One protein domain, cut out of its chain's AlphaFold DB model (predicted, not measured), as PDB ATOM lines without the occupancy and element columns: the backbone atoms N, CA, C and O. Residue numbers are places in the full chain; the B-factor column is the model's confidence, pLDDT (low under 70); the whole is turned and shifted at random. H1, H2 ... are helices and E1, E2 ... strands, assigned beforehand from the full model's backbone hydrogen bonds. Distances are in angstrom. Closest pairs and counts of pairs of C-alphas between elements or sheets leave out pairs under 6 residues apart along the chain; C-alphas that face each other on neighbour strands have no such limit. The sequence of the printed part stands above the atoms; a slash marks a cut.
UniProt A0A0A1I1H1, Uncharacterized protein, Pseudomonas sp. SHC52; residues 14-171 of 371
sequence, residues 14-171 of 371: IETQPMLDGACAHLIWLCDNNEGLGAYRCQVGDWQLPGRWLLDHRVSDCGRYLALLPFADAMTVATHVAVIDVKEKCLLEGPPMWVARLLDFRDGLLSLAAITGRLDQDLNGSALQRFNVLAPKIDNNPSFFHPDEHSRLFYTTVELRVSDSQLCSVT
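What this domain is: This is residues 14 to 171 of the 371 residues of an uncharacterized protein of Pseudomonas sp. SHC52 (UniProt A0A0A1I1H1). Three antiparallel sheets are stacked face to face in turn: the four strands E3 to E6 form the middle layer, with the four-stranded sheet E7 to E10 over one side of it and the hairpin E1 and E2 over the other. The long strands E8 and E9 run side by side out past the middle layer, and where E8 ends and E9 begins lie the short helix H1 and the long unnamed stretch of residues 121 to 141. The printed part has 158 residues with ten named strands and one named helix, in the order E1 to E8, H1, E9, E10. The class is mostly strand, although under half of the residues are in named elements. The whole is compact, with a radius of gyration of the C-alphas of 16.5 A and spans of 52 by 36 by 23 A.

How they stand to each other: One sheet of four strands, strongly twisted, has the order E7, residues 99 to 106, E8, residues 109 to 120, E9, residues 151 to 162, and E10, residues 167 to 169. E7 bends by 51 degrees at residue 103 and forms a hairpin with E8, with N 100 and O 113 at 2.9 A. E8 and E9 are antiparallel at 160 degrees, with N 110 and O 160 at 2.8 A and N 119 and O 152 at 2.9 A. E9 and E10 form a hairpin with N 161 and O 168 at 2.8 A. This sheet is face to face with the sheet of E3, residues 53 to 59, E4, residues 65 to 70, E5, residues 82 to 85, and E6, residues 90 to 93, with best planes 11 degrees apart. The closest C-alphas of E3 and E7 are those of Arg 58 and Phe 105, 6.5 A apart. Those of E6 and E10 are Leu 92 and Leu 167, also 6.5 A apart. E3 to E6 form a meander, each strand the antiparallel neighbour of the one before: N 54 and O 69 are 2.8 A apart, N 68 and O 82 are 2.8 A apart, and N 83 and O 92 are 2.8 A apart. That sheet is also face to face with the hairpin of E1, residues 25 to 32, and E2, residues 38 to 44, in which N 28 and O 41 are 2.9 A apart. The closest C-alphas of E2 and E3 are those of Tyr 40 and Trp 53, 5.0 A apart. H1, residues 142 to 145, is on the sheet of E7, E8, E9 and E10 but only grazes it, with residues 144 to 145. H1 is too short for an O i to N i+4 pair, and its one O i to N i+3 pair is within hydrogen-bond range.

Where its parts are: E9 measures 34.3 A and E8 32.0 A from first to last C-alpha. E1 is 20.3 A long, E2 19.1 A and E7 18.1 A. E1 begins at C-alpha 25 at (-6.575, -8.958, -14.163). C-alpha 120, where E8 ends, is at (-20.541, -46.999, -14.515), and C-alpha 169, where E10 ends, is at (3.284, -32.367, -17.914).

The domain as a whole: The two C-alphas farthest apart are those of Asp 46 and Asp 122, at 52.7 A. The printed part has no cut. The long links are E4 to E5, with 11 residues, and E8 to H1, with 21 residues. In the second of these, residues 133 to 134 pair antiparallel with residues 117 to 118 of E8. The mean pLDDT of the printed part is 91.7, and residues 140 to 141 are under 70.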
ATOM      1  N   ILE A  14     -14.858  -8.746 -12.795       92.06
ATOM      2  CA  ILE A  14     -14.312  -9.523 -11.687       92.06
ATOM      3  C   ILE A  14     -12.801  -9.328 -11.695       92.06
ATOM      4  O   ILE A  14     -12.161  -9.512 -12.730       92.06
ATOM      5  N   GLU A  15     -12.246  -8.939 -10.552       95.06
ATOM      6  CA  GLU A  15     -10.803  -8.842 -10.350       95.06
ATOM      7  C   GLU A  15     -10.251 -10.188  -9.887       95.06
ATOM      8  O   GLU A  15     -10.847 -10.862  -9.041       95.06
ATOM      9  N   THR A  16      -9.107 -10.580 -10.441       94.69
ATOM     10  CA  THR A  16      -8.331 -11.704  -9.915       94.69
ATOM     11  C   THR A  16      -7.690 -11.342  -8.578       94.69
ATOM     12  O   THR A  16      -7.706 -10.191  -8.141       94.69
ATOM     13  N   GLN A  17      -7.046 -12.321  -7.940       93.44
ATOM     14  CA  GLN A  17      -6.076 -12.005  -6.893       93.44
ATOM     15  C   GLN A  17      -4.980 -11.062  -7.437       93.44
ATOM     16  O   GLN A  17      -4.697 -11.104  -8.644       93.44
ATOM     17  N   PRO A  18      -4.364 -10.231  -6.574       93.38
ATOM     18  CA  PRO A  18      -3.253  -9.384  -6.976       93.38
ATOM     19  C   PRO A  18      -2.104 -10.209  -7.556       93.38
ATOM     20  O   PRO A  18      -1.691 -11.222  -6.993       93.38
ATOM     21  N   MET A  19      -1.598  -9.748  -8.686       93.12
ATOM     22  CA  MET A  19      -0.445 -10.284  -9.391       93.12
ATOM     23  C   MET A  19       0.818  -9.504  -8.997       93.12
ATOM     24  O   MET A  19       0.803  -8.669  -8.086       93.12
ATOM     25  N   LEU A  20       1.926  -9.769  -9.693       86.88
ATOM     26  CA  LEU A  20       3.163  -8.999  -9.572       86.88
ATOM     27  C   LEU A  20       2.873  -7.484  -9.660       86.88
ATOM     28  O   LEU A  20       2.043  -7.045 -10.455       86.88
ATOM     29  N   ASP A  21       3.528  -6.701  -8.801       85.25
ATOM     30  CA  ASP A  21       3.335  -5.249  -8.644       85.25
ATOM     31  C   ASP A  21       1.921  -4.807  -8.205       85.25
ATOM     32  O   ASP A  21       1.581  -3.626  -8.270       85.25
ATOM     33  N   GLY A  22       1.093  -5.739  -7.716       85.94
ATOM     34  CA  GLY A  22      -0.254  -5.456  -7.213       85.94
ATOM     35  C   GLY A  22      -1.304  -5.239  -8.305       85.94
ATOM     36  O   GLY A  22      -2.429  -4.855  -7.993       85.94
ATOM     37  N   ALA A  23      -0.960  -5.480  -9.575       87.75
ATOM     38  CA  ALA A  23      -1.913  -5.427 -10.676       87.75
ATOM     39  C   ALA A  23      -2.948  -6.558 -10.555       87.75
ATOM     40  O   ALA A  23      -2.600  -7.680 -10.204       87.75
ATOM     41  N   CYS A  24      -4.205  -6.293 -10.899       93.81
ATOM     42  CA  CYS A  24      -5.237  -7.325 -11.009       93.81
ATOM     43  C   CYS A  24      -5.633  -7.496 -12.475       93.81
ATOM     44  O   CYS A  24      -5.693  -6.522 -13.231       93.81
ATOM     45  N   ALA A  25      -5.932  -8.729 -12.880       95.38
ATOM     46  CA  ALA A  25      -6.575  -8.958 -14.163       95.38
ATOM     47  C   ALA A  25      -8.088  -8.745 -14.025       95.38
ATOM     48  O   ALA A  25      -8.694  -9.110 -13.017       95.38
ATOM     49  N   HIS A  26      -8.705  -8.154 -15.044       95.88
ATOM     50  CA  HIS A  26     -10.140  -7.905 -15.113       95.88
ATOM     51  C   HIS A  26     -10.799  -8.910 -16.056       95.88
ATOM     52  O   HIS A  26     -10.517  -8.934 -17.257       95.88
ATOM     53  N   LEU A  27     -11.711  -9.711 -15.515       96.38
ATOM     54  CA  LEU A  27     -12.576 -10.619 -16.259       96.38
ATOM     55  C   LEU A  27     -13.917  -9.926 -16.502       96.38
ATOM     56  O   LEU A  27     -14.696  -9.690 -15.577       96.38
ATOM     57  N   ILE A  28     -14.181  -9.577 -17.759       94.69
ATOM     58  CA  ILE A  28     -15.378  -8.836 -18.169       94.69
ATOM     59  C   ILE A  28     -16.268  -9.771 -18.978       94.69
ATOM     60  O   ILE A  28     -15.840 -10.313 -19.997       94.69
ATOM     61  N   TRP A  29     -17.502  -9.960 -18.516       95.06
ATOM     62  CA  TRP A  29     -18.466 -10.854 -19.157       95.06
ATOM     63  C   TRP A  29     -18.819 -10.386 -20.577       95.06
ATOM     64  O   TRP A  29     -18.924  -9.187 -20.840       95.06
ATOM     65  N   LEU A  30     -19.002 -11.346 -21.484       93.12
ATOM     66  CA  LEU A  30     -19.346 -11.119 -22.887       93.12
ATOM     67  C   LEU A  30     -20.717 -11.706 -23.236       93.12
ATOM     68  O   LEU A  30     -21.577 -11.002 -23.759       93.12
ATOM     69  N   CYS A  31     -20.895 -13.001 -22.990       91.88
ATOM     70  CA  CYS A  31     -22.098 -13.760 -23.316       91.88
ATOM     71  C   CYS A  31     -22.132 -15.062 -22.511       91.88
ATOM     72  O   CYS A  31     -21.129 -15.434 -21.905       91.88
ATOM     73  N   ASP A  32     -23.253 -15.777 -22.558       90.94
ATOM     74  CA  ASP A  32     -23.358 -17.155 -22.072       90.94
ATOM     75  C   ASP A  32     -23.554 -18.111 -23.257       90.94
ATOM     76  O   ASP A  32     -24.112 -17.711 -24.283       90.94
ATOM     77  N   ASN A  33     -23.100 -19.363 -23.136       87.81
ATOM     78  CA  ASN A  33     -23.506 -20.423 -24.063       87.81
ATOM     79  C   ASN A  33     -24.907 -20.968 -23.716       87.81
ATOM     80  O   ASN A  33     -25.540 -20.553 -22.744       87.81
ATOM     81  N   ASN A  34     -25.381 -21.940 -24.502       84.75
ATOM     82  CA  ASN A  34     -26.694 -22.570 -24.308       84.75
ATOM     83  C   ASN A  34     -26.828 -23.323 -22.970       84.75
ATOM     84  O   ASN A  34     -27.945 -23.564 -22.522       84.75
ATOM     85  N   GLU A  35     -25.706 -23.648 -22.326       83.00
ATOM     86  CA  GLU A  35     -25.629 -24.329 -21.029       83.00
ATOM     87  C   GLU A  35     -25.489 -23.332 -19.858       83.00
ATOM     88  O   GLU A  35     -25.300 -23.728 -18.710       83.00
ATOM     89  N   GLY A  36     -25.557 -22.021 -20.128       85.56
ATOM     90  CA  GLY A  36     -25.451 -20.963 -19.116       85.56
ATOM     91  C   GLY A  36     -24.022 -20.663 -18.640       85.56
ATOM     92  O   GLY A  36     -23.837 -19.879 -17.701       85.56
ATOM     93  N   LEU A  37     -23.005 -21.249 -19.279       88.75
ATOM     94  CA  LEU A  37     -21.599 -20.984 -18.982       88.75
ATOM     95  C   LEU A  37     -21.184 -19.639 -19.585       88.75
ATOM     96  O   LEU A  37     -21.383 -19.401 -20.776       88.75
ATOM     97  N   GLY A  38     -20.596 -18.767 -18.766       91.88
ATOM     98  CA  GLY A  38     -20.207 -17.422 -19.191       91.88
ATOM     99  C   GLY A  38     -18.848 -17.370 -19.882       91.88
ATOM    100  O   GLY A  38     -17.873 -17.933 -19.386       91.88
ATOM    101  N   ALA A  39     -18.785 -16.624 -20.980       94.88
ATOM    102  CA  ALA A  39     -17.565 -16.218 -21.660       94.88
ATOM    103  C   ALA A  39     -17.105 -14.847 -21.160       94.88
ATOM    104  O   ALA A  39     -17.899 -13.905 -21.072       94.88
ATOM    105  N   TYR A  40     -15.810 -14.713 -20.901       96.12
ATOM    106  CA  TYR A  40     -15.196 -13.490 -20.400       96.12
ATOM    107  C   TYR A  40     -14.040 -13.066 -21.309       96.12
ATOM    108  O   TYR A  40     -13.265 -13.898 -21.783       96.12
ATOM    109  N   ARG A  41     -13.891 -11.759 -21.541       96.31
ATOM    110  CA  ARG A  41     -12.602 -11.198 -21.974       96.31
ATOM    111  C   ARG A  41     -11.739 -10.975 -20.738       96.31
ATOM    112  O   ARG A  41     -12.268 -10.612 -19.688       96.31
ATOM    113  N   CYS A  42     -10.432 -11.150 -20.877       97.06
ATOM    114  CA  CYS A  42      -9.478 -10.914 -19.801       97.06
ATOM    115  C   CYS A  42      -8.527  -9.773 -20.184       97.06
ATOM    116  O   CYS A  42      -8.031  -9.721 -21.313       97.06
ATOM    117  N   GLN A  43      -8.303  -8.850 -19.255       95.38
ATOM    118  CA  GLN A  43      -7.430  -7.695 -19.432       95.38
ATOM    119  C   GLN A  43      -6.479  -7.571 -18.238       95.38
ATOM    120  O   GLN A  43      -6.935  -7.573 -17.100       95.38
ATOM    121  N   VAL A  44      -5.177  -7.427 -18.490       93.12
ATOM    122  CA  VAL A  44      -4.137  -7.201 -17.473       93.12
ATOM    123  C   VAL A  44      -3.509  -5.831 -17.726       93.12
ATOM    124  O   VAL A  44      -2.734  -5.659 -18.669       93.12
ATOM    125  N   GLY A  45      -3.866  -4.824 -16.924       88.88
ATOM    126  CA  GLY A  45      -3.506  -3.432 -17.220       88.88
ATOM    127  C   GLY A  45      -4.047  -3.004 -18.591       88.88
ATOM    128  O   GLY A  45      -5.240  -3.132 -18.854       88.88
ATOM    129  N   ASP A  46      -3.179  -2.554 -19.495       89.75
ATOM    130  CA  ASP A  46      -3.561  -2.201 -20.876       89.75
ATOM    131  C   ASP A  46      -3.536  -3.395 -21.845       89.75
ATOM    132  O   ASP A  46      -3.896  -3.272 -23.018       89.75
ATOM    133  N   TRP A  47      -3.085  -4.564 -21.385       92.69
ATOM    134  CA  TRP A  47      -2.969  -5.742 -22.227       92.69
ATOM    135  C   TRP A  47      -4.276  -6.533 -22.234       92.69
ATOM    136  O   TRP A  47      -4.624  -7.208 -21.267       92.69
ATOM    137  N   GLN A  48      -5.001  -6.468 -23.350       94.50
ATOM    138  CA  GLN A  48      -6.141  -7.343 -23.594       94.50
ATOM    139  C   GLN A  48      -5.655  -8.696 -24.124       94.50
ATOM    140  O   GLN A  48      -5.024  -8.766 -25.183       94.50
ATOM    141  N   LEU A  49      -5.978  -9.769 -23.404       95.44
ATOM    142  CA  LEU A  49      -5.613 -11.122 -23.804       95.44
ATOM    143  C   LEU A  49      -6.462 -11.578 -25.002       95.44
ATOM    144  O   LEU A  49      -7.666 -11.291 -25.042       95.44
ATOM    145  N   PRO A  50      -5.874 -12.294 -25.978       93.88
ATOM    146  CA  PRO A  50      -6.635 -12.874 -27.076       93.88
ATOM    147  C   PRO A  50      -7.589 -13.966 -26.566       93.88
ATOM    148  O   PRO A  50      -7.324 -14.609 -25.556       93.88
ATOM    149  N   GLY A  51      -8.687 -14.197 -27.286       93.81
ATOM    150  CA  GLY A  51      -9.628 -15.281 -26.989       93.81
ATOM    151  C   GLY A  51     -10.753 -14.926 -26.011       93.81
ATOM    152  O   GLY A  51     -11.001 -13.764 -25.683       93.81
ATOM    153  N   ARG A  52     -11.489 -15.964 -25.601       95.94
ATOM    154  CA  ARG A  52     -12.577 -15.916 -24.616       95.94
ATOM    155  C   ARG A  52     -12.274 -16.948 -23.540       95.94
ATOM    156  O   ARG A  52     -11.850 -18.054 -23.865       95.94
ATOM    157  N   TRP A  53     -12.521 -16.592 -22.290       96.62
ATOM    158  CA  TRP A  53     -12.088 -17.353 -21.124       96.62
ATOM    159  C   TRP A  53     -13.275 -17.705 -20.234       96.62
ATOM    160  O   TRP A  53     -14.263 -16.969 -20.183       96.62
ATOM    161  N   LEU A  54     -13.176 -18.831 -19.535       95.69
ATOM    162  CA  LEU A  54     -14.052 -19.156 -18.418       95.69
ATOM    163  C   LEU A  54     -13.705 -18.283 -17.213       95.69
ATOM    164  O   LEU A  54     -12.627 -17.698 -17.126       95.69
ATOM    165  N   LEU A  55     -14.636 -18.217 -16.262       94.50
ATOM    166  CA  LEU A  55     -14.411 -17.497 -15.012       94.50
ATOM    167  C   LEU A  55     -13.390 -18.197 -14.098       94.50
ATOM    168  O   LEU A  55     -12.784 -17.529 -13.265       94.50
ATOM    169  N   ASP A  56     -13.222 -19.517 -14.219       95.31
ATOM    170  CA  ASP A  56     -12.251 -20.268 -13.415       95.31
ATOM    171  C   ASP A  56     -10.820 -19.833 -13.768       95.31
ATOM    172  O   ASP A  56     -10.396 -19.918 -14.924       95.31
ATOM    173  N   HIS A  57     -10.102 -19.328 -12.765       96.81
ATOM    174  CA  HIS A  57      -8.773 -18.744 -12.902       96.81
ATOM    175  C   HIS A  57      -7.945 -18.966 -11.634       96.81
ATOM    176  O   HIS A  57      -8.489 -19.049 -10.529       96.81
ATOM    177  N   ARG A  58      -6.615 -19.011 -11.773       97.62
ATOM    178  CA  ARG A  58      -5.677 -19.071 -10.637       97.62
ATOM    179  C   ARG A  58      -4.478 -18.169 -10.872       97.62
ATOM    180  O   ARG A  58      -3.837 -18.260 -11.911       97.62
ATOM    181  N   VAL A  59      -4.165 -17.330  -9.893       97.31
ATOM    182  CA  VAL A  59      -2.905 -16.583  -9.859       97.31
ATOM    183  C   VAL A  59      -1.885 -17.445  -9.122       97.31
ATOM    184  O   VAL A  59      -2.211 -18.000  -8.074       97.31
ATOM    185  N   SER A  60      -0.684 -17.593  -9.678       97.00
ATOM    186  CA  SER A  60       0.407 -18.297  -8.996       97.00
ATOM    187  C   SER A  60       0.784 -17.581  -7.702       97.00
ATOM    188  O   SER A  60       0.766 -16.352  -7.668       97.00
ATOM    189  N   ASP A  61       1.250 -18.311  -6.698       95.31
ATOM    190  CA  ASP A  61       1.815 -17.758  -5.457       95.31
ATOM    191  C   ASP A  61       2.862 -16.639  -5.633       95.31
ATOM    192  O   ASP A  61       2.879 -15.684  -4.859       95.31
ATOM    193  N   CYS A  62       3.702 -16.698  -6.669       93.69
ATOM    194  CA  CYS A  62       4.678 -15.650  -6.984       93.69
ATOM    195  C   CYS A  62       4.078 -14.422  -7.699       93.69
ATOM    196  O   CYS A  62       4.808 -13.499  -8.065       93.69
ATOM    197  N   GLY A  63       2.769 -14.419  -7.968       94.88
ATOM    198  CA  GLY A  63       2.037 -13.363  -8.673       94.88
ATOM    199  C   GLY A  63       2.379 -13.200 -10.160       94.88
ATOM    200  O   GLY A  63       1.727 -12.418 -10.846       94.88
ATOM    201  N   ARG A  64       3.388 -13.905 -10.687       94.69
ATOM    202  CA  ARG A  64       3.853 -13.763 -12.080       94.69
ATOM    203  C   ARG A  64       2.918 -14.400 -13.103       94.69
ATOM    204  O   ARG A  64       2.872 -13.944 -14.244       94.69
ATOM    205  N   TYR A  65       2.215 -15.461 -12.729       96.50
ATOM    206  CA  TYR A  65       1.446 -16.253 -13.675       96.50
ATOM    207  C   TYR A  65      -0.052 -16.205 -13.377       96.50
ATOM    208  O   TYR A  65      -0.464 -16.225 -12.217       96.50
ATOM    209  N   LEU A  66      -0.866 -16.181 -14.433       97.25
ATOM    210  CA  LEU A  66      -2.323 -16.333 -14.364       97.25
ATOM    211  C   LEU A  66      -2.744 -17.516 -15.236       97.25
ATOM    212  O   LEU A  66      -2.588 -17.476 -16.451       97.25
ATOM    213  N   ALA A  67      -3.286 -18.563 -14.625       98.25
ATOM    214  CA  ALA A  67      -3.891 -19.686 -15.327       98.25
ATOM    215  C   ALA A  67      -5.361 -19.386 -15.652       98.25
ATOM    216  O   ALA A  67      -6.108 -18.920 -14.785       98.25
ATOM    217  N   LEU A  68      -5.768 -19.680 -16.886       97.88
ATOM    218  CA  LEU A  68      -7.117 -19.491 -17.419       97.88
ATOM    219  C   LEU A  68      -7.559 -20.723 -18.209       97.88
ATOM    220  O   LEU A  68      -6.749 -21.401 -18.845       97.88
ATOM    221  N   LEU A  69      -8.867 -20.971 -18.221       97.25
ATOM    222  CA  LEU A  69      -9.477 -21.988 -19.072       97.25
ATOM    223  C   LEU A  69     -10.136 -21.334 -20.297       97.25
ATOM    224  O   LEU A  69     -10.951 -20.424 -20.125       97.25
ATOM    225  N   PRO A  70      -9.814 -21.760 -21.529       95.12
ATOM    226  CA  PRO A  70     -10.477 -21.272 -22.735       95.12
ATOM    227  C   PRO A  70     -11.975 -21.602 -22.737       95.12
ATOM    228  O   PRO A  70     -12.392 -22.693 -22.347       95.12
ATOM    229  N   PHE A  71     -12.786 -20.668 -23.228       93.88
ATOM    230  CA  PHE A  71     -14.219 -20.854 -23.445       93.88
ATOM    231  C   PHE A  71     -14.503 -21.338 -24.875       93.88
ATOM    232  O   PHE A  71     -13.982 -20.777 -25.842       93.88
ATOM    233  N   ALA A  72     -15.411 -22.306 -25.017       87.56
ATOM    234  CA  ALA A  72     -15.930 -22.777 -26.299       87.56
ATOM    235  C   ALA A  72     -17.469 -22.797 -26.290       87.56
ATOM    236  O   ALA A  72     -18.079 -23.290 -25.346       87.56
ATOM    237  N   ASP A  73     -18.111 -22.301 -27.356       83.94
ATOM    238  CA  ASP A  73     -19.580 -22.152 -27.388       83.94
ATOM    239  C   ASP A  73     -20.323 -23.496 -27.288       83.94
ATOM    240  O   ASP A  73     -21.403 -23.569 -26.710       83.94
ATOM    241  N   ALA A  74     -19.743 -24.559 -27.852       79.50
ATOM    242  CA  ALA A  74     -20.370 -25.875 -27.964       79.50
ATOM    243  C   ALA A  74     -20.027 -26.838 -26.813       79.50
ATOM    244  O   ALA A  74     -20.457 -27.990 -26.849       79.50
ATOM    245  N   MET A  75     -19.220 -26.417 -25.830       77.94
ATOM    246  CA  MET A  75     -18.708 -27.303 -24.780       77.94
ATOM    247  C   MET A  75     -18.768 -26.663 -23.396       77.94
ATOM    248  O   MET A  75     -18.614 -25.456 -23.234       77.94
ATOM    249  N   THR A  76     -18.975 -27.499 -22.382       82.50
ATOM    250  CA  THR A  76     -18.965 -27.112 -20.961       82.50
ATOM    251  C   THR A  76     -17.605 -27.317 -20.293       82.50
ATOM    252  O   THR A  76     -17.431 -26.950 -19.135       82.50
ATOM    253  N   VAL A  77     -16.643 -27.898 -21.017       89.19
ATOM    254  CA  VAL A  77     -15.317 -28.296 -20.526       89.19
ATOM    255  C   VAL A  77     -14.247 -27.713 -21.447       89.19
ATOM    256  O   VAL A  77     -14.423 -27.685 -22.666       89.19
ATOM    257  N   ALA A  78     -13.137 -27.249 -20.872       92.94
ATOM    258  CA  ALA A  78     -12.002 -26.737 -21.633       92.94
ATOM    259  C   ALA A  78     -11.158 -27.879 -22.230       92.94
ATOM    260  O   ALA A  78     -11.053 -28.959 -21.655       92.94
ATOM    261  N   THR A  79     -10.532 -27.640 -23.386       92.81
ATOM    262  CA  THR A  79      -9.697 -28.631 -24.106       92.81
ATOM    263  C   THR A  79      -8.208 -28.538 -23.780       92.81
ATOM    264  O   THR A  79      -7.406 -29.334 -24.271       92.81
ATOM    265  N   HIS A  80      -7.830 -27.539 -22.994       94.38
ATOM    266  CA  HIS A  80      -6.493 -27.301 -22.479       94.38
ATOM    267  C   HIS A  80      -6.587 -26.206 -21.410       94.38
ATOM    268  O   HIS A  80      -7.649 -25.626 -21.175       94.38
ATOM    269  N   VAL A  81      -5.463 -25.911 -20.775       97.06
ATOM    270  CA  VAL A  81      -5.288 -24.727 -19.931       97.06
ATOM    271  C   VAL A  81      -4.330 -23.765 -20.617       97.06
ATOM    272  O   VAL A  81      -3.463 -24.202 -21.370       97.06
ATOM    273  N   ALA A  82      -4.462 -22.471 -20.351       97.19
ATOM    274  CA  ALA A  82      -3.480 -21.486 -20.766       97.19
ATOM    275  C   ALA A  82      -2.912 -20.754 -19.549       97.19
ATOM    276  O   ALA A  82      -3.643 -20.431 -18.613       97.19
ATOM    277  N   VAL A  83      -1.608 -20.490 -19.563       97.69
ATOM    278  CA  VAL A  83      -0.917 -19.718 -18.529       97.69
ATOM    279  C   VAL A  83      -0.375 -18.440 -19.140       97.69
ATOM    280  O   VAL A  83       0.378 -18.455 -20.109       97.69
ATOM    281  N   ILE A  84      -0.759 -17.320 -18.550       95.50
ATOM    282  CA  ILE A  84      -0.257 -15.996 -18.882       95.50
ATOM    283  C   ILE A  84       0.984 -15.739 -18.050       95.50
ATOM    284  O   ILE A  84       0.901 -15.748 -16.824       95.50
ATOM    285  N   ASP A  85       2.109 -15.462 -18.699       94.75
ATOM    286  CA  ASP A  85       3.260 -14.858 -18.035       94.75
ATOM    287  C   ASP A  85       3.131 -13.341 -18.156       94.75
ATOM    288  O   ASP A  85       3.344 -12.772 -19.228       94.75
ATOM    289  N   VAL A  86       2.746 -12.666 -17.069       92.25
ATOM    290  CA  VAL A  86       2.528 -11.212 -17.131       92.25
ATOM    291  C   VAL A  86       3.827 -10.427 -17.222       92.25
ATOM    292  O   VAL A  86       3.820  -9.295 -17.709       92.25
ATOM    293  N   LYS A  87       4.941 -11.024 -16.789       91.88
ATOM    294  CA  LYS A  87       6.256 -10.395 -16.858       91.88
ATOM    295  C   LYS A  87       6.764 -10.399 -18.297       91.88
ATOM    296  O   LYS A  87       7.168  -9.355 -18.800       91.88
ATOM    297  N   GLU A  88       6.683 -11.549 -18.959       92.38
ATOM    298  CA  GLU A  88       7.137 -11.716 -20.348       92.38
ATOM    299  C   GLU A  88       6.057 -11.349 -21.384       92.38
ATOM    300  O   GLU A  88       6.326 -11.300 -22.583       92.38
ATOM    301  N   LYS A  89       4.832 -11.049 -20.926       91.81
ATOM    302  CA  LYS A  89       3.657 -10.711 -21.748       91.81
ATOM    303  C   LYS A  89       3.384 -11.741 -22.842       91.81
ATOM    304  O   LYS A  89       3.127 -11.396 -23.998       91.81
ATOM    305  N   CYS A  90       3.429 -13.013 -22.468       93.19
ATOM    306  CA  CYS A  90       3.173 -14.124 -23.372       93.19
ATOM    307  C   CYS A  90       2.088 -15.065 -22.834       93.19
ATOM    308  O   CYS A  90       1.736 -15.052 -21.652       93.19
ATOM    309  N   LEU A  91       1.530 -15.850 -23.753       94.75
ATOM    310  CA  LEU A  91       0.545 -16.894 -23.501       94.75
ATOM    311  C   LEU A  91       1.232 -18.244 -23.712       94.75
ATOM    312  O   LEU A  91       1.745 -18.502 -24.800       94.75
ATOM    313  N   LEU A  92       1.222 -19.092 -22.690       96.19
ATOM    314  CA  LEU A  92       1.719 -20.460 -22.742       96.19
ATOM    315  C   LEU A  92       0.523 -21.408 -22.794       96.19
ATOM    316  O   LEU A  92      -0.235 -21.505 -21.827       96.19
ATOM    317  N   GLU A  93       0.340 -22.102 -23.912       95.44
ATOM    318  CA  GLU A  93      -0.712 -23.113 -24.019       95.44
ATOM    319  C   GLU A  93      -0.266 -24.449 -23.423       95.44
ATOM    320  O   GLU A  93       0.884 -24.876 -23.552       95.44
ATOM    321  N   GLY A  94      -1.199 -25.092 -22.727       94.94
ATOM    322  CA  GLY A  94      -1.027 -26.412 -22.147       94.94
ATOM    323  C   GLY A  94      -1.238 -27.525 -23.167       94.94
ATOM    324  O   GLY A  94      -1.829 -27.307 -24.226       94.94
ATOM    325  N   PRO A  95      -0.794 -28.749 -22.845       93.94
ATOM    326  CA  PRO A  95      -1.070 -29.897 -23.689       93.94
ATOM    327  C   PRO A  95      -2.584 -30.175 -23.770       93.94
ATOM    328  O   PRO A  95      -3.327 -29.862 -22.834       93.94
ATOM    329  N   PRO A  96      -3.050 -30.788 -24.873       92.88
ATOM    330  CA  PRO A  96      -4.464 -31.074 -25.085       92.88
ATOM    331  C   PRO A  96      -4.990 -32.074 -24.040       92.88
ATOM    332  O   PRO A  96      -4.511 -33.206 -23.963       92.88
ATOM    333  N   MET A  97      -5.996 -31.670 -23.257       93.19
ATOM    334  CA  MET A  97      -6.742 -32.527 -22.322       93.19
ATOM    335  C   MET A  97      -8.097 -31.918 -21.925       93.19
ATOM    336  O   MET A  97      -8.282 -30.708 -21.971       93.19
ATOM    337  N   TRP A  98      -9.041 -32.731 -21.453       94.19
ATOM    338  CA  TRP A  98     -10.315 -32.218 -20.938       94.19
ATOM    339  C   TRP A  98     -10.153 -31.639 -19.535       94.19
ATOM    340  O   TRP A  98     -10.154 -32.387 -18.562       94.19
ATOM    341  N   VAL A  99     -10.019 -30.320 -19.416       95.31
ATOM    342  CA  VAL A  99      -9.828 -29.633 -18.134       95.31
ATOM    343  C   VAL A  99     -11.173 -29.225 -17.551       95.31
ATOM    344  O   VAL A  99     -11.877 -28.379 -18.102       95.31
ATOM    345  N   ALA A 100     -11.518 -29.810 -16.406       94.38
ATOM    346  CA  ALA A 100     -12.733 -29.467 -15.680       94.38
ATOM    347  C   ALA A 100     -12.549 -28.213 -14.820       94.38
ATOM    348  O   ALA A 100     -13.443 -27.369 -14.767       94.38
ATOM    349  N   ARG A 101     -11.428 -28.131 -14.089       95.25
ATOM    350  CA  ARG A 101     -11.197 -27.126 -13.038       95.25
ATOM    351  C   ARG A 101      -9.713 -26.856 -12.816       95.25
ATOM    352  O   ARG A 101      -8.898 -27.777 -12.906       95.25
ATOM    353  N   LEU A 102      -9.394 -25.633 -12.400       97.50
ATOM    354  CA  LEU A 102      -8.087 -25.277 -11.843       97.50
ATOM    355  C   LEU A 102      -8.072 -25.506 -10.321       97.50
ATOM    356  O   LEU A 102      -8.918 -24.979  -9.586       97.50
ATOM    357  N   LEU A 103      -7.111 -26.294  -9.831       96.62
ATOM    358  CA  LEU A 103      -7.049 -26.704  -8.424       96.62
ATOM    359  C   LEU A 103      -6.129 -25.798  -7.607       96.62
ATOM    360  O   LEU A 103      -6.593 -25.183  -6.646       96.62
ATOM    361  N   ASP A 104      -4.865 -25.689  -8.012       96.50
ATOM    362  CA  ASP A 104      -3.839 -24.922  -7.300       96.50
ATOM    363  C   ASP A 104      -2.734 -24.440  -8.251       96.50
ATOM    364  O   ASP A 104      -2.576 -24.989  -9.342       96.50
ATOM    365  N   PHE A 105      -1.992 -23.401  -7.861       97.44
ATOM    366  CA  PHE A 105      -0.858 -22.889  -8.632       97.44
ATOM    367  C   PHE A 105       0.240 -22.350  -7.710       97.44
ATOM    368  O   PHE A 105       0.200 -21.196  -7.271       97.44
ATOM    369  N   ARG A 106       1.232 -23.193  -7.421       95.75
ATOM    370  CA  ARG A 106       2.304 -22.909  -6.460       95.75
ATOM    371  C   ARG A 106       3.643 -23.425  -6.939       95.75
ATOM    372  O   ARG A 106       3.686 -24.417  -7.656       95.75
ATOM    373  N   ASP A 107       4.725 -22.744  -6.581       94.25
ATOM    374  CA  ASP A 107       6.097 -23.164  -6.898       94.25
ATOM    375  C   ASP A 107       6.327 -23.468  -8.398       94.25
ATOM    376  O   ASP A 107       7.093 -24.356  -8.785       94.25
ATOM    377  N   GLY A 108       5.632 -22.737  -9.279       93.75
ATOM    378  CA  GLY A 108       5.678 -22.950 -10.732       93.75
ATOM    379  C   GLY A 108       4.977 -24.228 -11.221       93.75
ATOM    380  O   GLY A 108       5.159 -24.615 -12.378       93.75
ATOM    381  N   LEU A 109       4.180 -24.871 -10.367       96.75
ATOM    382  CA  LEU A 109       3.386 -26.062 -10.641       96.75
ATOM    383  C   LEU A 109       1.895 -25.714 -10.636       96.75
ATOM    384  O   LEU A 109       1.354 -25.217  -9.649       96.75
ATOM    385  N   LEU A 110       1.232 -25.964 -11.759       98.00
ATOM    386  CA  LEU A 110      -0.202 -25.798 -11.932       98.00
ATOM    387  C   LEU A 110      -0.887 -27.159 -11.810       98.00
ATOM    388  O   LEU A 110      -0.708 -28.017 -12.675       98.00
ATOM    389  N   SER A 111      -1.708 -27.329 -10.778       97.44
ATOM    390  CA  SER A 111      -2.510 -28.533 -10.561       97.44
ATOM    391  C   SER A 111      -3.929 -28.313 -11.085       97.44
ATOM    392  O   SER A 111      -4.579 -27.303 -10.794       97.44
ATOM    393  N   LEU A 112      -4.439 -29.265 -11.860       96.88
ATOM    394  CA  LEU A 112      -5.743 -29.182 -12.515       96.88
ATOM    395  C   LEU A 112      -6.483 -30.519 -12.457       96.88
ATOM    396  O   LEU A 112      -5.864 -31.580 -12.438       96.88
ATOM    397  N   ALA A 113      -7.814 -30.471 -12.438       96.50
ATOM    398  CA  ALA A 113      -8.647 -31.663 -12.548       96.50
ATOM    399  C   ALA A 113      -8.973 -31.914 -14.020       96.50
ATOM    400  O   ALA A 113      -9.669 -31.111 -14.652       96.50
ATOM    401  N   ALA A 114      -8.494 -33.034 -14.555       95.31
ATOM    402  CA  ALA A 114      -8.762 -33.471 -15.915       95.31
ATOM    403  C   ALA A 114      -9.775 -34.621 -15.942       95.31
ATOM    404  O   ALA A 114      -9.723 -35.528 -15.112       95.31
ATOM    405  N   ILE A 115     -10.683 -34.605 -16.916       94.31
ATOM    406  CA  ILE A 115     -11.632 -35.691 -17.173       94.31
ATOM    407  C   ILE A 115     -10.937 -36.732 -18.046       94.31
ATOM    408  O   ILE A 115     -10.579 -36.449 -19.190       94.31
ATOM    409  N   THR A 116     -10.775 -37.950 -17.534       92.38
ATOM    410  CA  THR A 116     -10.111 -39.033 -18.284       92.38
ATOM    411  C   THR A 116     -11.059 -40.143 -18.706       92.38
ATOM    412  O   THR A 116     -10.715 -40.936 -19.581       92.38
ATOM    413  N   GLY A 117     -12.262 -40.204 -18.135       93.44
ATOM    414  CA  GLY A 117     -13.226 -41.240 -18.479       93.44
ATOM    415  C   GLY A 117     -14.543 -41.145 -17.728       93.44
ATOM    416  O   GLY A 117     -14.850 -40.135 -17.092       93.44
ATOM    417  N   ARG A 118     -15.314 -42.227 -17.808       93.00
ATOM    418  CA  ARG A 118     -16.506 -42.483 -17.004       93.00
ATOM    419  C   ARG A 118     -16.444 -43.856 -16.374       93.00
ATOM    420  O   ARG A 118     -15.887 -44.796 -16.944       93.00
ATOM    421  N   LEU A 119     -17.031 -43.927 -15.193       92.44
ATOM    422  CA  LEU A 119     -17.207 -45.148 -14.439       92.44
ATOM    423  C   LEU A 119     -18.703 -45.403 -14.282       92.44
ATOM    424  O   LEU A 119     -19.428 -44.535 -13.783       92.44
ATOM    425  N   ASP A 120     -19.156 -46.573 -14.718       92.38
ATOM    426  CA  ASP A 120     -20.541 -46.999 -14.515       92.38
ATOM    427  C   ASP A 120     -20.885 -47.017 -13.021       92.38
ATOM    428  O   ASP A 120     -20.039 -47.310 -12.172       92.38
ATOM    429  N   GLN A 121     -22.126 -46.661 -12.680       87.06
ATOM    430  CA  GLN A 121     -22.552 -46.517 -11.286       87.06
ATOM    431  C   GLN A 121     -22.359 -47.799 -10.472       87.06
ATOM    432  O   GLN A 121     -21.914 -47.714  -9.329       87.06
ATOM    433  N   ASP A 122     -22.600 -48.958 -11.086       86.25
ATOM    434  CA  ASP A 122     -22.508 -50.272 -10.438       86.25
ATOM    435  C   ASP A 122     -21.059 -50.747 -10.215       86.25
ATOM    436  O   ASP A 122     -20.833 -51.811  -9.634       86.25
ATOM    437  N   LEU A 123     -20.065 -49.977 -10.671       84.38
ATOM    438  CA  LEU A 123     -18.651 -50.296 -10.521       84.38
ATOM    439  C   LEU A 123     -17.980 -49.439  -9.438       84.38
ATOM    440  O   LEU A 123     -18.118 -48.210  -9.370       84.38
ATOM    441  N   ASN A 124     -17.161 -50.112  -8.632       79.88
ATOM    442  CA  ASN A 124     -16.191 -49.473  -7.754       79.88
ATOM    443  C   ASN A 124     -14.857 -49.387  -8.493       79.88
ATOM    444  O   ASN A 124     -14.321 -50.401  -8.940       79.88
ATOM    445  N   GLY A 125     -14.345 -48.168  -8.644       79.94
ATOM    446  CA  GLY A 125     -13.045 -47.944  -9.259       79.94
ATOM    447  C   GLY A 125     -11.923 -48.438  -8.349       79.94
ATOM    448  O   GLY A 125     -12.065 -48.466  -7.129       79.94
ATOM    449  N   SER A 126     -10.799 -48.797  -8.952       83.88
ATOM    450  CA  SER A 126      -9.541 -49.072  -8.256       83.88
ATOM    451  C   SER A 126      -8.393 -48.367  -8.971       83.88
ATOM    452  O   SER A 126      -8.556 -47.863 -10.084       83.88
ATOM    453  N   ALA A 127      -7.202 -48.362  -8.375       85.50
ATOM    454  CA  ALA A 127      -6.024 -47.832  -9.054       85.50
ATOM    455  C   ALA A 127      -5.696 -48.580 -10.365       85.50
ATOM    456  O   ALA A 127      -5.169 -47.956 -11.284       85.50
ATOM    457  N   LEU A 128      -6.059 -49.867 -10.478       87.25
ATOM    458  CA  LEU A 128      -5.934 -50.658 -11.711       87.25
ATOM    459  C   LEU A 128      -7.017 -50.360 -12.748       87.25
ATOM    460  O   LEU A 128      -6.757 -50.425 -13.947       87.25
ATOM    461  N   GLN A 129      -8.235 -50.058 -12.301       86.50
ATOM    462  CA  GLN A 129      -9.362 -49.746 -13.171       86.50
ATOM    463  C   GLN A 129     -10.119 -48.545 -12.616       86.50
ATOM    464  O   GLN A 129     -11.109 -48.667 -11.897       86.50
ATOM    465  N   ARG A 130      -9.630 -47.357 -12.963       85.25
ATOM    466  CA  ARG A 130     -10.208 -46.088 -12.506       85.25
ATOM    467  C   ARG A 130     -11.522 -45.747 -13.217       85.25
ATOM    468  O   ARG A 130     -12.390 -45.095 -12.647       85.25
ATOM    469  N   PHE A 131     -11.670 -46.199 -14.461       89.81
ATOM    470  CA  PHE A 131     -12.833 -45.980 -15.317       89.81
ATOM    471  C   PHE A 131     -12.957 -47.127 -16.332       89.81
ATOM    472  O   PHE A 131     -11.967 -47.792 -16.641       89.81
ATOM    473  N   ASN A 132     -14.158 -47.359 -16.862       89.56
ATOM    474  CA  ASN A 132     -14.417 -48.389 -17.876       89.56
ATOM    475  C   ASN A 132     -14.762 -47.808 -19.256       89.56
ATOM    476  O   ASN A 132     -14.702 -48.527 -20.253       89.56
ATOM    477  N   VAL A 133     -15.043 -46.504 -19.338       91.38
ATOM    478  CA  VAL A 133     -15.226 -45.776 -20.600       91.38
ATOM    479  C   VAL A 133     -14.204 -44.647 -20.681       91.38
ATOM    480  O   VAL A 133     -14.182 -43.762 -19.830       91.38
ATOM    481  N   LEU A 134     -13.343 -44.662 -21.699       91.00
ATOM    482  CA  LEU A 134     -12.330 -43.622 -21.903       91.00
ATOM    483  C   LEU A 134     -12.980 -42.310 -22.368       91.00
ATOM    484  O   LEU A 134     -13.912 -42.330 -23.175       91.00
ATOM    485  N   ALA A 135     -12.455 -41.175 -21.902       91.75
ATOM    486  CA  ALA A 135     -12.844 -39.879 -22.440       91.75
ATOM    487  C   ALA A 135     -12.528 -39.815 -23.944       91.75
ATOM    488  O   ALA A 135     -11.493 -40.321 -24.395       91.75
ATOM    489  N   PRO A 136     -13.409 -39.209 -24.752       90.44
ATOM    490  CA  PRO A 136     -13.178 -39.120 -26.182       90.44
ATOM    491  C   PRO A 136     -11.945 -38.251 -26.465       90.44
ATOM    492  O   PRO A 136     -11.574 -37.404 -25.661       90.44
ATOM    493  N   LYS A 137     -11.298 -38.422 -27.622       87.25
ATOM    494  CA  LYS A 137     -10.265 -37.463 -28.058       87.25
ATOM    495  C   LYS A 137     -10.859 -36.056 -28.176       87.25
ATOM    496  O   LYS A 137     -12.047 -35.921 -28.474       87.25
ATOM    497  N   ILE A 138     -10.033 -35.035 -27.969       79.88
ATOM    498  CA  ILE A 138     -10.405 -33.640 -28.238       79.88
ATOM    499  C   ILE A 138     -10.902 -33.540 -29.687       79.88
ATOM    500  O   ILE A 138     -10.374 -34.238 -30.549       79.88
ATOM    501  N   ASP A 139     -11.977 -32.773 -29.896       70.62
ATOM    502  CA  ASP A 139     -12.774 -32.626 -31.135       70.62
ATOM    503  C   ASP A 139     -13.958 -33.595 -31.327       70.62
ATOM    504  O   ASP A 139     -14.701 -33.485 -32.303       70.62
ATOM    505  N   ASN A 140     -14.198 -34.508 -30.384       66.69
ATOM    506  CA  ASN A 140     -15.347 -35.418 -30.429       66.69
ATOM    507  C   ASN A 140     -16.539 -34.955 -29.564       66.69
ATOM    508  O   ASN A 140     -16.449 -34.033 -28.759       66.69
ATOM    509  N   ASN A 141     -17.673 -35.635 -29.772       67.75
ATOM    510  CA  ASN A 141     -19.020 -35.374 -29.254       67.75
ATOM    511  C   ASN A 141     -19.094 -34.777 -27.818       67.75
ATOM    512  O   ASN A 141     -18.685 -35.450 -26.867       67.75
ATOM    513  N   PRO A 142     -19.704 -33.584 -27.630       75.00
ATOM    514  CA  PRO A 142     -19.875 -32.956 -26.315       75.00
ATOM    515  C   PRO A 142     -20.785 -33.753 -25.366       75.00
ATOM    516  O   PRO A 142     -20.742 -33.534 -24.156       75.00
ATOM    517  N   SER A 143     -21.570 -34.712 -25.878       84.50
ATOM    518  CA  SER A 143     -22.548 -35.447 -25.075       84.50
ATOM    519  C   SER A 143     -21.941 -36.281 -23.950       84.50
ATOM    520  O   SER A 143     -22.635 -36.610 -22.995       84.50
ATOM    521  N   PHE A 144     -20.655 -36.625 -24.054       89.25
ATOM    522  CA  PHE A 144     -19.938 -37.385 -23.031       89.25
ATOM    523  C   PHE A 144     -19.892 -36.668 -21.674       89.25
ATOM    524  O   PHE A 144     -19.837 -37.322 -20.635       89.25
ATOM    525  N   PHE A 145     -19.906 -35.332 -21.681       88.75
ATOM    526  CA  PHE A 145     -19.742 -34.506 -20.483       88.75
ATOM    527  C   PHE A 145     -21.065 -34.139 -19.809       88.75
ATOM    528  O   PHE A 145     -21.055 -33.527 -18.741       88.75
ATOM    529  N   HIS A 146     -22.201 -34.493 -20.414       87.75
ATOM    530  CA  HIS A 146     -23.493 -34.269 -19.783       87.75
ATOM    531  C   HIS A 146     -23.729 -35.271 -18.642       87.75
ATOM    532  O   HIS A 146     -23.226 -36.399 -18.683       87.75
ATOM    533  N   PRO A 147     -24.500 -34.875 -17.613       86.31
ATOM    534  CA  PRO A 147     -24.927 -35.790 -16.564       86.31
ATOM    535  C   PRO A 147     -25.603 -37.043 -17.135       86.31
ATOM    536  O   PRO A 147     -26.350 -36.968 -18.107       86.31
ATOM    537  N   ASP A 148     -25.355 -38.186 -16.504       88.06
ATOM    538  CA  ASP A 148     -25.965 -39.476 -16.838       88.06
ATOM    539  C   ASP A 148     -26.261 -40.210 -15.536       88.06
ATOM    540  O   ASP A 148     -25.455 -40.183 -14.602       88.06
ATOM    541  N   GLU A 149     -27.415 -40.855 -15.469       89.44
ATOM    542  CA  GLU A 149     -27.852 -41.574 -14.277       89.44
ATOM    543  C   GLU A 149     -27.102 -42.901 -14.097       89.44
ATOM    544  O   GLU A 149     -26.972 -43.380 -12.975       89.44
ATOM    545  N   HIS A 150     -26.551 -43.472 -15.168       91.69
ATOM    546  CA  HIS A 150     -25.912 -44.787 -15.165       91.69
ATOM    547  C   HIS A 150     -24.391 -44.732 -15.059       91.69
ATOM    548  O   HIS A 150     -23.757 -45.762 -14.839       91.69
ATOM    549  N   SER A 151     -23.778 -43.553 -15.176       92.50
ATOM    550  CA  SER A 151     -22.327 -43.418 -15.048       92.50
ATOM    551  C   SER A 151     -21.890 -42.031 -14.591       92.50
ATOM    552  O   SER A 151     -22.507 -41.005 -14.883       92.50
ATOM    553  N   ARG A 152     -20.759 -41.987 -13.889       92.44
ATOM    554  CA  ARG A 152     -20.149 -40.760 -13.365       92.44
ATOM    555  C   ARG A 152     -18.870 -40.427 -14.120       92.44
ATOM    556  O   ARG A 152     -18.131 -41.325 -14.514       92.44
ATOM    557  N   LEU A 153     -18.602 -39.135 -14.307       93.12
ATOM    558  CA  LEU A 153     -17.311 -38.673 -14.825       93.12
ATOM    559  C   LEU A 153     -16.203 -39.021 -13.829       93.12
ATOM    560  O   LEU A 153     -16.363 -38.837 -12.622       93.12
ATOM    561  N   PHE A 154     -15.088 -39.517 -14.354       91.19
ATOM    562  CA  PHE A 154     -13.876 -39.768 -13.594       91.19
ATOM    563  C   PHE A 154     -12.878 -38.634 -13.829       91.19
ATOM    564  O   PHE A 154     -12.577 -38.278 -14.974       91.19
ATOM    565  N   TYR A 155     -12.356 -38.105 -12.725       91.56
ATOM    566  CA  TYR A 155     -11.413 -36.997 -12.707       91.56
ATOM    567  C   TYR A 155     -10.066 -37.475 -12.179       91.56
ATOM    568  O   TYR A 155     -10.004 -38.252 -11.228       91.56
ATOM    569  N   THR A 156      -8.986 -36.970 -12.762       90.38
ATOM    570  CA  THR A 156      -7.635 -37.154 -12.239       90.38
ATOM    571  C   THR A 156      -6.956 -35.806 -12.063       90.38
ATOM    572  O   THR A 156      -7.212 -34.872 -12.825       90.38
ATOM    573  N   THR A 157      -6.088 -35.705 -11.062       93.12
ATOM    574  CA  THR A 157      -5.208 -34.548 -10.924       93.12
ATOM    575  C   THR A 157      -4.075 -34.672 -11.931       93.12
ATOM    576  O   THR A 157      -3.386 -35.689 -11.982       93.12
ATOM    577  N   VAL A 158      -3.891 -33.632 -12.734       95.00
ATOM    578  CA  VAL A 158      -2.745 -33.461 -13.626       95.00
ATOM    579  C   VAL A 158      -1.957 -32.262 -13.135       95.00
ATOM    580  O   VAL A 158      -2.531 -31.254 -12.725       95.00
ATOM    581  N   GLU A 159      -0.639 -32.366 -13.197       96.56
ATOM    582  CA  GLU A 159       0.256 -31.280 -12.834       96.56
ATOM    583  C   GLU A 159       1.053 -30.834 -14.055       96.56
ATOM    584  O   GLU A 159       1.618 -31.652 -14.786       96.56
ATOM    585  N   LEU A 160       1.091 -29.524 -14.283       97.62
ATOM    586  CA  LEU A 160       1.863 -28.895 -15.345       97.62
ATOM    587  C   LEU A 160       2.900 -27.964 -14.731       97.62
ATOM    588  O   LEU A 160       2.567 -27.056 -13.973       97.62
ATOM    589  N   ARG A 161       4.166 -28.154 -15.088       97.06
ATOM    590  CA  ARG A 161       5.247 -27.255 -14.701       97.06
ATOM    591  C   ARG A 161       5.391 -26.148 -15.731       97.06
ATOM    592  O   ARG A 161       5.526 -26.419 -16.926       97.06
ATOM    593  N   VAL A 162       5.420 -24.912 -15.253       95.44
ATOM    594  CA  VAL A 162       5.775 -23.759 -16.077       95.44
ATOM    595  C   VAL A 162       7.281 -23.772 -16.306       95.44
ATOM    596  O   VAL A 162       8.068 -23.774 -15.361       95.44
ATOM    597  N   SER A 163       7.678 -23.795 -17.573       89.94
ATOM    598  CA  SER A 163       9.052 -23.541 -18.010       89.94
ATOM    599  C   SER A 163       9.118 -22.202 -18.746       89.94
ATOM    600  O   SER A 163       8.083 -21.580 -18.979       89.94
ATOM    601  N   ASP A 164      10.314 -21.771 -19.149       83.81
ATOM    602  CA  ASP A 164      10.518 -20.458 -19.781       83.81
ATOM    603  C   ASP A 164       9.683 -20.233 -21.056       83.81
ATOM    604  O   ASP A 164       9.421 -19.090 -21.421       83.81
ATOM    605  N   SER A 165       9.260 -21.298 -21.749       86.50
ATOM    606  CA  SER A 165       8.548 -21.179 -23.029       86.50
ATOM    607  C   SER A 165       7.359 -22.122 -23.217       86.50
ATOM    608  O   SER A 165       6.750 -22.104 -24.284       86.50
ATOM    609  N   GLN A 166       7.045 -22.987 -22.251       92.94
ATOM    610  CA  GLN A 166       5.981 -23.990 -22.400       92.94
ATOM    611  C   GLN A 166       5.482 -24.524 -21.054       92.94
ATOM    612  O   GLN A 166       6.163 -24.417 -20.029       92.94
ATOM    613  N   LEU A 167       4.310 -25.158 -21.087       95.44
ATOM    614  CA  LEU A 167       3.773 -25.956 -19.989       95.44
ATOM    615  C   LEU A 167       4.096 -27.433 -20.223       95.44
ATOM    616  O   LEU A 167       3.666 -28.021 -21.214       95.44
ATOM    617  N   CYS A 168       4.837 -28.037 -19.298       93.31
ATOM    618  CA  CYS A 168       5.246 -29.435 -19.385       93.31
ATOM    619  C   CYS A 168       4.469 -30.283 -18.384       93.31
ATOM    620  O   CYS A 168       4.464 -29.966 -17.195       93.31
ATOM    621  N   SER A 169       3.881 -31.394 -18.831       92.69
ATOM    622  CA  SER A 169       3.284 -32.367 -17.914       92.69
ATOM    623  C   SER A 169       4.327 -32.933 -16.960       92.69
ATOM    624  O   SER A 169       5.410 -33.347 -17.380       92.69
ATOM    625  N   VAL A 170       3.981 -32.980 -15.679       93.00
ATOM    626  CA  VAL A 170       4.752 -33.681 -14.657       93.00
ATOM    627  C   VAL A 170       4.247 -35.116 -14.581       93.00
ATOM    628  O   VAL A 170       3.044 -35.377 -14.632       93.00
ATOM    629  N   THR A 171       5.175 -36.069 -14.525       90.50
ATOM    630  CA  THR A 171       4.827 -37.481 -14.372       90.50
ATOM    631  C   THR A 171       4.174 -37.705 -13.008       90.50
ATOM    632  O   THR A 171       4.698 -37.209 -12.013       90.50
TER     633      THR A 171